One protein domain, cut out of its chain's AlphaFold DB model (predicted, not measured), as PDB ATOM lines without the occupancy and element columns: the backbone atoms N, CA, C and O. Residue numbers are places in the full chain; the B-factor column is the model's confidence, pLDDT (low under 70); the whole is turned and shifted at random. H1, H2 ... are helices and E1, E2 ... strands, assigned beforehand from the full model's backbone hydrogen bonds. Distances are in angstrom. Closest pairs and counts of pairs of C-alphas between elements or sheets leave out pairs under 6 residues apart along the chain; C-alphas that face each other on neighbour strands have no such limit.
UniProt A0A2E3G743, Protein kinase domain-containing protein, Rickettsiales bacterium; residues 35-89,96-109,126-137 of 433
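This is residues 35 to 89, 96 to 109 and 126 to 137 of the 433 residues of the protein "Protein kinase domain-containing protein" of Rickettsiales bacterium (UniProt A0A2E3G743). A sheet of four antiparallel strands is covered on one face by a single long helix, H2, which runs along the strands, while the sheet's other face is bare. A shorter helix, H1, makes a corner with the beginning of H2 and slants away from it, and residues 36 to 42, of which 37 to 42 belong to H1, stick out from the body. The printed part has 81 residues, with two named helices and then four named strands, in the order H1 H2 E1 E2 E3 E4, and the class is mixed, helices and strands. The sheet's order is E1, E2, E3, E4; the whole is only just compact, close to loose, with a radius of gyration of the C-alphas of 13.8 A and spans of 39 by 30 by 20 A.

Begin with H1, residues 37 to 47, and H2, residues 52 to 69: they are close but not clearly touching, the closest C-alphas being those of Leu 47 and Ile 55 at 6.7 A, and they run opposite ways at a steep tilt of 55 degrees. In both helices every O i to N i+4 pair is within hydrogen-bond range. Next come E1, residues 71 to 75, and E2, residues 79 to 84, a hairpin; look for N 73 and O 81 at 2.8 A. Beside E2 find E3, residues 99 to 104, antiparallel, with N 82 and O 101 at 2.9 A. E4, residues 131 to 135, is antiparallel to E3, with N 100 and O 134 at 2.8 A. E1 and E4 are the edge strands. H2 is on this sheet at a height of 11.2 A, two layers with the helix on one face; the closest C-alphas of H2 and E2 are those of Tyr 66 and Tyr 82, 7.4 A. It lies over E2 and only just over E3, on which 3 of its C-alphas fall, and runs along the strands at 24 degrees to E2 on the local plane. H1 is not on the sheet.

Find C-alpha 37 at (178.634, 118.140, 116.114); from there H1 runs 15.3 A to C-alpha 47. H2 runs 26.1 A from C-alpha 52 at (169.409, 137.826, 125.421). E1 is 10.8 A long, E2 15.8 A, E3 16.2 A and E4 13.3 A, ending at C-alpha 135 at (168.810, 124.284, 96.067).

The C-alphas farthest apart are those of Gln 89 and Leu 109, 40.7 A. Residues 90 to 95 are not printed, with 7.1 A between C-alphas 89 and 96, and residues 110 to 125 are not printed, with 7.0 A between C-alphas 109 and 126. The links printed whole, H1 to H2, H2 to E1 and E1 to E2, are tight. The mean pLDDT of the printed part is 78.8; look for values under 70 at residues 35, 37, 39, 88 to 89, 106 to 109 and 126 to 129.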
ATOM      1  N   ASP A  35     178.415 122.448 110.225       56.47
ATOM      2  CA  ASP A  35     179.105 122.535 111.507       56.47
ATOM      3  C   ASP A  35     179.227 121.109 112.056       56.47
ATOM      4  O   ASP A  35     178.228 120.397 112.180       56.47
ATOM      5  N   SER A  36     180.449 120.666 112.362       70.69
ATOM      6  CA  SER A  36     180.626 119.379 113.033       70.69
ATOM      7  C   SER A  36     179.807 119.369 114.334       70.69
ATOM      8  O   SER A  36     179.620 120.431 114.938       70.69
ATOM      9  N   PRO A  37     179.355 118.205 114.837       69.81
ATOM     10  CA  PRO A  37     178.634 118.140 116.114       69.81
ATOM     11  C   PRO A  37     179.379 118.849 117.262       69.81
ATOM     12  O   PRO A  37     178.771 119.431 118.159       69.81
ATOM     13  N   LEU A  38     180.715 118.858 117.197       70.44
ATOM     14  CA  LEU A  38     181.591 119.606 118.098       70.44
ATOM     15  C   LEU A  38     181.476 121.130 117.923       70.44
ATOM     16  O   LEU A  38     181.385 121.837 118.925       70.44
ATOM     17  N   SER A  39     181.453 121.638 116.684       69.94
ATOM     18  CA  SER A  39     181.235 123.064 116.381       69.94
ATOM     19  C   SER A  39     179.859 123.528 116.868       69.94
ATOM     20  O   SER A  39     179.766 124.521 117.586       69.94
ATOM     21  N   GLN A  40     178.805 122.747 116.600       71.19
ATOM     22  CA  GLN A  40     177.446 123.037 117.076       71.19
ATOM     23  C   GLN A  40     177.383 123.097 118.607       71.19
ATOM     24  O   GLN A  40     176.857 124.052 119.175       71.19
ATOM     25  N   LYS A  41     177.985 122.112 119.290       76.06
ATOM     26  CA  LYS A  41     178.031 122.068 120.757       76.06
ATOM     27  C   LYS A  41     178.799 123.255 121.342       76.06
ATOM     28  O   LYS A  41     178.364 123.819 122.343       76.06
ATOM     29  N   ARG A  42     179.910 123.658 120.720       78.81
ATOM     30  CA  ARG A  42     180.696 124.825 121.142       78.81
ATOM     31  C   ARG A  42     179.929 126.131 120.928       78.81
ATOM     32  O   ARG A  42     179.870 126.940 121.847       78.81
ATOM     33  N   ASN A  43     179.296 126.309 119.769       76.12
ATOM     34  CA  ASN A  43     178.461 127.477 119.481       76.12
ATOM     35  C   ASN A  43     177.300 127.581 120.481       76.12
ATOM     36  O   ASN A  43     177.044 128.658 121.009       76.12
ATOM     37  N   GLN A  44     176.662 126.456 120.822       78.94
ATOM     38  CA  GLN A  44     175.618 126.424 121.847       78.94
ATOM     39  C   GLN A  44     176.156 126.791 123.237       78.94
ATOM     40  O   GLN A  44     175.505 127.528 123.970       78.94
ATOM     41  N   GLN A  45     177.344 126.307 123.614       84.12
ATOM     42  CA  GLN A  45     177.972 126.663 124.891       84.12
ATOM     43  C   GLN A  45     178.312 128.152 124.984       84.12
ATOM     44  O   GLN A  45     178.160 128.727 126.056       84.12
ATOM     45  N   GLU A  46     178.763 128.773 123.894       84.44
ATOM     46  CA  GLU A  46     179.018 130.216 123.854       84.44
ATOM     47  C   GLU A  46     177.715 131.019 123.918       84.44
ATOM     48  O   GLU A  46     177.628 131.962 124.700       84.44
ATOM     49  N   LEU A  47     176.671 130.604 123.191       82.81
ATOM     50  CA  LEU A  47     175.347 131.232 123.265       82.81
ATOM     51  C   LEU A  47     174.748 131.152 124.675       82.81
ATOM     52  O   LEU A  47     174.193 132.134 125.155       82.81
ATOM     53  N   ASN A  48     174.926 130.029 125.375       82.88
ATOM     54  CA  ASN A  48     174.441 129.856 126.749       82.88
ATOM     55  C   ASN A  48     175.136 130.780 127.771       82.88
ATOM     56  O   ASN A  48     174.656 130.897 128.896       82.88
ATOM     57  N   LYS A  49     176.268 131.406 127.416       89.69
ATOM     58  CA  LYS A  49     176.972 132.387 128.263       89.69
ATOM     59  C   LYS A  49     176.544 133.831 127.986       89.69
ATOM     60  O   LYS A  49     176.946 134.722 128.730       89.69
ATOM     61  N   MET A  50     175.800 134.075 126.908       88.25
ATOM     62  CA  MET A  50     175.402 135.414 126.473       88.25
ATOM     63  C   MET A  50     174.059 135.823 127.089       88.25
ATOM     64  O   MET A  50     173.175 134.990 127.284       88.25
ATOM     65  N   THR A  51     173.875 137.119 127.354       87.12
ATOM     66  CA  THR A  51     172.546 137.668 127.673       87.12
ATOM     67  C   THR A  51     171.651 137.669 126.426       87.12
ATOM     68  O   THR A  51     172.168 137.660 125.302       87.12
ATOM     69  N   PRO A  52     170.315 137.728 126.567       82.12
ATOM     70  CA  PRO A  52     169.409 137.826 125.421       82.12
ATOM     71  C   PRO A  52     169.763 138.966 124.450       82.12
ATOM     72  O   PRO A  52     169.752 138.768 123.236       82.12
ATOM     73  N   GLU A  53     170.157 140.135 124.958       83.94
ATOM     74  CA  GLU A  53     170.568 141.290 124.148       83.94
ATOM     75  C   GLU A  53     171.856 141.003 123.371       83.94
ATOM     76  O   GLU A  53     171.970 141.360 122.197       83.94
ATOM     77  N   GLN A  54     172.821 140.328 124.003       86.56
ATOM     78  CA  GLN A  54     174.066 139.918 123.353       86.56
ATOM     79  C   GLN A  54     173.809 138.895 122.244       86.56
ATOM     80  O   GLN A  54     174.424 138.989 121.181       86.56
ATOM     81  N   ILE A  55     172.874 137.961 122.450       81.31
ATOM     82  CA  ILE A  55     172.474 136.988 121.427       81.31
ATOM     83  C   ILE A  55     171.821 137.700 120.234       81.31
ATOM     84  O   ILE A  55     172.176 137.422 119.087       81.31
ATOM     85  N   VAL A  56     170.910 138.649 120.482       80.62
ATOM     86  CA  VAL A  56     170.296 139.458 119.414       80.62
ATOM     87  C   VAL A  56     171.377 140.206 118.631       80.62
ATOM     88  O   VAL A  56     171.439 140.068 117.413       80.62
ATOM     89  N   GLN A  57     172.291 140.911 119.308       85.81
ATOM     90  CA  GLN A  57     173.396 141.623 118.653       85.81
ATOM     91  C   GLN A  57     174.319 140.692 117.854       85.81
ATOM     92  O   GLN A  57     174.764 141.052 116.762       85.81
ATOM     93  N   TYR A  58     174.613 139.501 118.380       84.94
ATOM     94  CA  TYR A  58     175.409 138.486 117.694       84.94
ATOM     95  C   TYR A  58     174.742 138.053 116.384       84.94
ATOM     96  O   TYR A  58     175.382 138.080 115.330       84.94
ATOM     97  N   TYR A  59     173.447 137.733 116.411       82.25
ATOM     98  CA  TYR A  59     172.719 137.347 115.203       82.25
ATOM     99  C   TYR A  59     172.507 138.506 114.228       82.25
ATOM    100  O   TYR A  59     172.635 138.291 113.025       82.25
ATOM    101  N   THR A  60     172.293 139.735 114.710       83.38
ATOM    102  CA  THR A  60     172.267 140.934 113.858       83.38
ATOM    103  C   THR A  60     173.584 141.100 113.099       83.38
ATOM    104  O   THR A  60     173.562 141.316 111.889       83.38
ATOM    105  N   LYS A  61     174.733 140.939 113.771       86.25
ATOM    106  CA  LYS A  61     176.053 140.995 113.118       86.25
ATOM    107  C   LYS A  61     176.223 139.902 112.070       86.25
ATOM    108  O   LYS A  61     176.752 140.166 110.996       86.25
ATOM    109  N   ILE A  62     175.766 138.682 112.350       82.25
ATOM    110  CA  ILE A  62     175.828 137.613 111.351       82.25
ATOM    111  C   ILE A  62     174.944 137.949 110.148       82.25
ATOM    112  O   ILE A  62     175.417 137.841 109.025       82.25
ATOM    113  N   ASN A  63     173.702 138.396 110.338       80.81
ATOM    114  CA  ASN A  63     172.842 138.755 109.203       80.81
ATOM    115  C   ASN A  63     173.445 139.902 108.379       80.81
ATOM    116  O   ASN A  63     173.397 139.855 107.155       80.81
ATOM    117  N   GLN A  64     174.107 140.875 109.017       86.44
ATOM    118  CA  GLN A  64     174.883 141.898 108.306       86.44
ATOM    119  C   GLN A  64     175.993 141.286 107.441       86.44
ATOM    120  O   GLN A  64     176.149 141.688 106.293       86.44
ATOM    121  N   ILE A  65     176.715 140.277 107.942       84.62
ATOM    122  CA  ILE A  65     177.704 139.531 107.148       84.62
ATOM    123  C   ILE A  65     177.026 138.867 105.939       84.62
ATOM    124  O   ILE A  65     177.510 139.025 104.822       84.62
ATOM    125  N   TYR A  66     175.891 138.181 106.112       84.75
ATOM    126  CA  TYR A  66     175.174 137.582 104.975       84.75
ATOM    127  C   TYR A  66     174.749 138.638 103.948       84.75
ATOM    128  O   TYR A  66     175.015 138.448 102.765       84.75
ATOM    129  N   LYS A  67     174.198 139.778 104.387       86.94
ATOM    130  CA  LYS A  67     173.841 140.909 103.509       86.94
ATOM    131  C   LYS A  67     175.040 141.492 102.756       86.94
ATOM    132  O   LYS A  67     174.872 141.996 101.651       86.94
ATOM    133  N   MET A  68     176.243 141.437 103.331       86.12
ATOM    134  CA  MET A  68     177.465 141.904 102.665       86.12
ATOM    135  C   MET A  68     177.958 140.946 101.577       86.12
ATOM    136  O   MET A  68     178.532 141.401 100.589       86.12
ATOM    137  N   TYR A  69     177.780 139.636 101.762       85.62
ATOM    138  CA  TYR A  69     178.357 138.619 100.873       85.62
ATOM    139  C   TYR A  69     177.360 137.991  99.898       85.62
ATOM    140  O   TYR A  69     177.783 137.409  98.897       85.62
ATOM    141  N   TYR A  70     176.061 138.083 100.173       89.62
ATOM    142  CA  TYR A  70     175.014 137.414  99.413       89.62
ATOM    143  C   TYR A  70     173.866 138.362  99.089       89.62
ATOM    144  O   TYR A  70     173.510 139.238  99.874       89.62
ATOM    145  N   THR A  71     173.245 138.145  97.932       89.50
ATOM    146  CA  THR A  71     172.062 138.900  97.518       89.50
ATOM    147  C   THR A  71     170.854 138.413  98.309       89.50
ATOM    148  O   THR A  71     170.479 137.245  98.190       89.50
ATOM    149  N   ALA A  72     170.237 139.285  99.107       89.56
ATOM    150  CA  ALA A  72     168.946 138.993  99.724       89.56
ATOM    151  C   ALA A  72     167.876 138.854  98.627       89.56
ATOM    152  O   ALA A  72     167.768 139.718  97.755       89.56
ATOM    153  N   ILE A  73     167.133 137.750  98.650       87.19
ATOM    154  CA  ILE A  73     166.002 137.497  97.745       87.19
ATOM    155  C   ILE A  73     164.654 137.661  98.443       87.19
ATOM    156  O   ILE A  73     163.669 137.922  97.764       87.19
ATOM    157  N   ASP A  74     164.622 137.550  99.773       85.81
ATOM    158  CA  ASP A  74     163.455 137.857 100.599       85.81
ATOM    159  C   ASP A  74     163.900 138.295 102.006       85.81
ATOM    160  O   ASP A  74     164.900 137.799 102.536       85.81
ATOM    161  N   GLU A  75     163.166 139.229 102.608       86.12
ATOM    162  CA  GLU A  75     163.403 139.749 103.958       86.12
ATOM    163  C   GLU A  75     162.092 139.689 104.748       86.12
ATOM    164  O   GLU A  75     161.225 140.558 104.635       86.12
ATOM    165  N   GLY A  76     161.932 138.634 105.545       82.06
ATOM    166  CA  GLY A  76     160.725 138.385 106.322       82.06
ATOM    167  C   GLY A  76     160.905 138.655 107.815       82.06
ATOM    168  O   GLY A  76     161.998 138.576 108.373       82.06
ATOM    169  N   ASN A  77     159.789 138.857 108.519       75.38
ATOM    170  CA  ASN A  77     159.789 139.036 109.979       75.38
ATOM    171  C   ASN A  77     160.443 137.860 110.729       75.38
ATOM    172  O   ASN A  77     161.052 138.048 111.779       75.38
ATOM    173  N   LEU A  78     160.309 136.642 110.194       76.44
ATOM    174  CA  LEU A  78     160.793 135.409 110.825       76.44
ATOM    175  C   LEU A  78     162.132 134.926 110.269       76.44
ATOM    176  O   LEU A  78     162.830 134.159 110.931       76.44
ATOM    177  N   SER A  79     162.503 135.342 109.062       82.75
ATOM    178  CA  SER A  79     163.729 134.895 108.411       82.75
ATOM    179  C   SER A  79     164.073 135.751 107.209       82.75
ATOM    180  O   SER A  79     163.179 136.143 106.464       82.75
ATOM    181  N   ASP A  80     165.366 135.889 106.964       86.38
ATOM    182  CA  ASP A  80     165.906 136.437 105.730       86.38
ATOM    183  C   ASP A  80     166.333 135.288 104.809       86.38
ATOM    184  O   ASP A  80     166.786 134.232 105.270       86.38
ATOM    185  N   VAL A  81     166.219 135.485 103.502       86.25
ATOM    186  CA  VAL A  81     166.560 134.482 102.496       86.25
ATOM    187  C   VAL A  81     167.598 135.060 101.541       86.25
ATOM    188  O   VAL A  81     167.388 136.102 100.926       86.25
ATOM    189  N   TYR A  82     168.723 134.363 101.394       89.62
ATOM    190  CA  TYR A  82     169.871 134.816 100.613       89.62
ATOM    191  C   TYR A  82     170.167 133.867  99.454       89.62
ATOM    192  O   TYR A  82     170.202 132.648  99.631       89.62
ATOM    193  N   PHE A  83     170.437 134.421  98.274       88.50
ATOM    194  CA  PHE A  83     170.921 133.673  97.120       88.50
ATOM    195  C   PHE A  83     172.439 133.502  97.179       88.50
ATOM    196  O   PHE A  83     173.195 134.471  97.280       88.50
ATOM    197  N   VAL A  84     172.886 132.256  97.052       88.06
ATOM    198  CA  VAL A  84     174.299 131.890  97.003       88.06
ATOM    199  C   VAL A  84     174.621 131.378  95.601       88.06
ATOM    200  O   VAL A  84     174.190 130.276  95.237       88.06
ATOM    201  N   PRO A  85     175.382 132.141  94.794       84.19
ATOM    202  CA  PRO A  85     175.775 131.685  93.475       84.19
ATOM    203  C   PRO A  85     176.632 130.423  93.599       84.19
ATOM    204  O   PRO A  85     177.518 130.325  94.452       84.19
ATOM    205  N   GLY A  86     176.365 129.454  92.727       79.69
ATOM    206  CA  GLY A  86     177.169 128.246  92.632       79.69
ATOM    207  C   GLY A  86     178.624 128.594  92.321       79.69
ATOM    208  O   GLY A  86     178.906 129.309  91.360       79.69
ATOM    209  N   ARG A  87     179.567 128.101  93.126       73.06
ATOM    210  CA  ARG A  87     180.996 128.200  92.812       73.06
ATOM    211  C   ARG A  87     181.349 127.209  91.705       73.06
ATOM    212  O   ARG A  87     180.956 126.039  91.768       73.06
ATOM    213  N   SER A  88     182.138 127.640  90.729       57.56
ATOM    214  CA  SER A  88     182.921 126.709  89.922       57.56
ATOM    215  C   SER A  88     183.996 126.118  90.834       57.56
ATOM    216  O   SER A  88     184.866 126.839  91.325       57.56
ATOM    217  N   GLN A  89     183.919 124.821  91.138       54.91
ATOM    218  CA  GLN A  89     185.046 124.171  91.797       54.91
ATOM    219  C   GLN A  89     186.154 124.044  90.756       54.91
ATOM    220  O   GLN A  89     186.043 123.298  89.781       54.91
ATOM    221  N   SER A  96     178.941 124.022  90.760       71.81
ATOM    222  CA  SER A  96     178.001 123.731  91.840       71.81
ATOM    223  C   SER A  96     176.681 124.445  91.546       71.81
ATOM    224  O   SER A  96     176.653 125.524  90.951       71.81
ATOM    225  N   LYS A  97     175.564 123.808  91.900       78.56
ATOM    226  CA  LYS A  97     174.239 124.392  91.696       78.56
ATOM    227  C   LYS A  97     174.071 125.635  92.578       78.56
ATOM    228  O   LYS A  97     174.586 125.641  93.697       78.56
ATOM    229  N   PRO A  98     173.345 126.666  92.117       82.00
ATOM    230  CA  PRO A  98     172.990 127.790  92.972       82.00
ATOM    231  C   PRO A  98     172.157 127.316  94.169       82.00
ATOM    232  O   PRO A  98     171.306 126.429  94.039       82.00
ATOM    233  N   MET A  99     172.405 127.917  95.328       87.12
ATOM    234  CA  MET A  99     171.743 127.582  96.587       87.12
ATOM    235  C   MET A  99     171.013 128.794  97.162       87.12
ATOM    236  O   MET A  99     171.287 129.940  96.813       87.12
ATOM    237  N   ILE A 100     170.085 128.517  98.065       83.56
ATOM    238  CA  ILE A 100     169.413 129.484  98.917       83.56
ATOM    239  C   ILE A 100     169.805 129.178 100.360       83.56
ATOM    240  O   ILE A 100     169.835 128.014 100.758       83.56
ATOM    241  N   ILE A 101     170.072 130.216 101.147       82.88
ATOM    242  CA  ILE A 101     170.217 130.107 102.599       82.88
ATOM    243  C   ILE A 101     169.079 130.889 103.250       82.88
ATOM    244  O   ILE A 101     169.031 132.111 103.138       82.88
ATOM    245  N   LYS A 102     168.183 130.185 103.948       83.12
ATOM    246  CA  LYS A 102     167.178 130.784 104.835       83.12
ATOM    247  C   LYS A 102     167.781 130.894 106.232       83.12
ATOM    248  O   LYS A 102     168.138 129.885 106.845       83.12
ATOM    249  N   VAL A 103     167.915 132.122 106.716       80.38
ATOM    250  CA  VAL A 103     168.460 132.460 108.029       80.38
ATOM    251  C   VAL A 103     167.320 132.964 108.901       80.38
ATOM    252  O   VAL A 103     166.751 134.017 108.644       80.38
ATOM    253  N   THR A 104     166.973 132.206 109.936       76.69
ATOM    254  CA  THR A 104     165.924 132.615 110.885       76.69
ATOM    255  C   THR A 104     166.346 133.847 111.686       76.69
ATOM    256  O   THR A 104     167.461 133.915 112.214       76.69
ATOM    257  N   ASN A 105     165.445 134.826 111.772       74.12
ATOM    258  CA  ASN A 105     165.628 136.017 112.585       74.12
ATOM    259  C   ASN A 105     165.423 135.649 114.060       74.12
ATOM    260  O   ASN A 105     164.522 134.865 114.379       74.12
ATOM    261  N   PRO A 106     166.253 136.179 114.978       64.19
ATOM    262  CA  PRO A 106     166.115 135.896 116.397       64.19
ATOM    263  C   PRO A 106     164.763 136.410 116.888       64.19
ATOM    264  O   PRO A 106     164.563 137.605 117.080       64.19
ATOM    265  N   THR A 107     163.821 135.495 117.081       60.66
ATOM    266  CA  THR A 107     162.508 135.807 117.634       60.66
ATOM    267  C   THR A 107     162.534 135.509 119.125       60.66
ATOM    268  O   THR A 107     162.816 134.390 119.552       60.66
ATOM    269  N   MET A 108     162.243 136.525 119.936       53.38
ATOM    270  CA  MET A 108     161.968 136.325 121.355       53.38
ATOM    271  C   MET A 108     160.585 135.686 121.476       53.38
ATOM    272  O   MET A 108     159.571 136.377 121.497       53.38
ATOM    273  N   LEU A 109     160.533 134.355 121.523       51.38
ATOM    274  CA  LEU A 109     159.313 133.652 121.905       51.38
ATOM    275  C   LEU A 109     159.098 133.883 123.404       51.38
ATOM    276  O   LEU A 109     159.750 133.246 124.233       51.38
ATOM    277  N   LYS A 126     164.047 130.475 124.638       49.12
ATOM    278  CA  LYS A 126     164.729 129.535 123.747       49.12
ATOM    279  C   LYS A 126     165.028 130.232 122.421       49.12
ATOM    280  O   LYS A 126     164.223 130.203 121.497       49.12
ATOM    281  N   LEU A 127     166.181 130.894 122.350       54.59
ATOM    282  CA  LEU A 127     166.713 131.430 121.098       54.59
ATOM    283  C   LEU A 127     167.304 130.278 120.283       54.59
ATOM    284  O   LEU A 127     168.348 129.726 120.622       54.59
ATOM    285  N   THR A 128     166.615 129.909 119.208       58.09
ATOM    286  CA  THR A 128     167.071 128.894 118.254       58.09
ATOM    287  C   THR A 128     167.210 129.541 116.884       58.09
ATOM    288  O   THR A 128     166.208 129.929 116.293       58.09
ATOM    289  N   ARG A 129     168.446 129.655 116.381       66.25
ATOM    290  CA  ARG A 129     168.715 129.947 114.968       66.25
ATOM    291  C   ARG A 129     168.911 128.635 114.228       66.25
ATOM    292  O   ARG A 129     169.743 127.819 114.619       66.25
ATOM    293  N   PHE A 130     168.204 128.496 113.122       71.31
ATOM    294  CA  PHE A 130     168.457 127.485 112.109       71.31
ATOM    295  C   PHE A 130     168.867 128.169 110.808       71.31
ATOM    296  O   PHE A 130     168.269 129.172 110.405       71.31
ATOM    297  N   GLU A 131     169.902 127.620 110.183       78.38
ATOM    298  CA  GLU A 131     170.266 127.909 108.803       78.38
ATOM    299  C   GLU A 131     169.796 126.736 107.960       78.38
ATOM    300  O   GLU A 131     170.232 125.601 108.160       78.38
ATOM    301  N   LEU A 132     168.876 127.008 107.044       79.06
ATOM    302  CA  LEU A 132     168.402 126.016 106.098       79.06
ATOM    303  C   LEU A 132     169.006 126.336 104.736       79.06
ATOM    304  O   LEU A 132     168.707 127.375 104.147       79.06
ATOM    305  N   VAL A 133     169.862 125.440 104.247       80.69
ATOM    306  CA  VAL A 133     170.475 125.548 102.921       80.69
ATOM    307  C   VAL A 133     169.720 124.639 101.957       80.69
ATOM    308  O   VAL A 133     169.640 123.432 102.179       80.69
ATOM    309  N   THR A 134     169.162 125.207 100.892       85.06
ATOM    310  CA  THR A 134     168.410 124.469  99.866       85.06
ATOM    311  C   THR A 134     168.898 124.810  98.463       85.06
ATOM    312  O   THR A 134     169.591 125.799  98.240       85.06
ATOM    313  N   GLU A 135     168.571 123.970  97.481       87.44
ATOM    314  CA  GLU A 135     168.810 124.284  96.067       87.44
ATOM    315  C   GLU A 135     167.906 125.448  95.628       87.44
ATOM    316  O   GLU A 135     166.720 125.460  95.953       87.44
ATOM    317  N   TYR A 136     168.431 126.393  94.840       88.94
ATOM    318  CA  TYR A 136     167.606 127.446  94.247       88.94
ATOM    319  C   TYR A 136     166.616 126.855  93.231       88.94
ATOM    320  O   TYR A 136     167.011 126.251  92.229       88.94
ATOM    321  N   ARG A 137     165.313 127.034  93.482       91.12
ATOM    322  CA  ARG A 137     164.220 126.448  92.679       91.12
ATOM    323  C   ARG A 137     163.585 127.415  91.672       91.12
ATOM    324  O   ARG A 137     162.650 127.021  90.982       91.12
TER     325      ARG A 137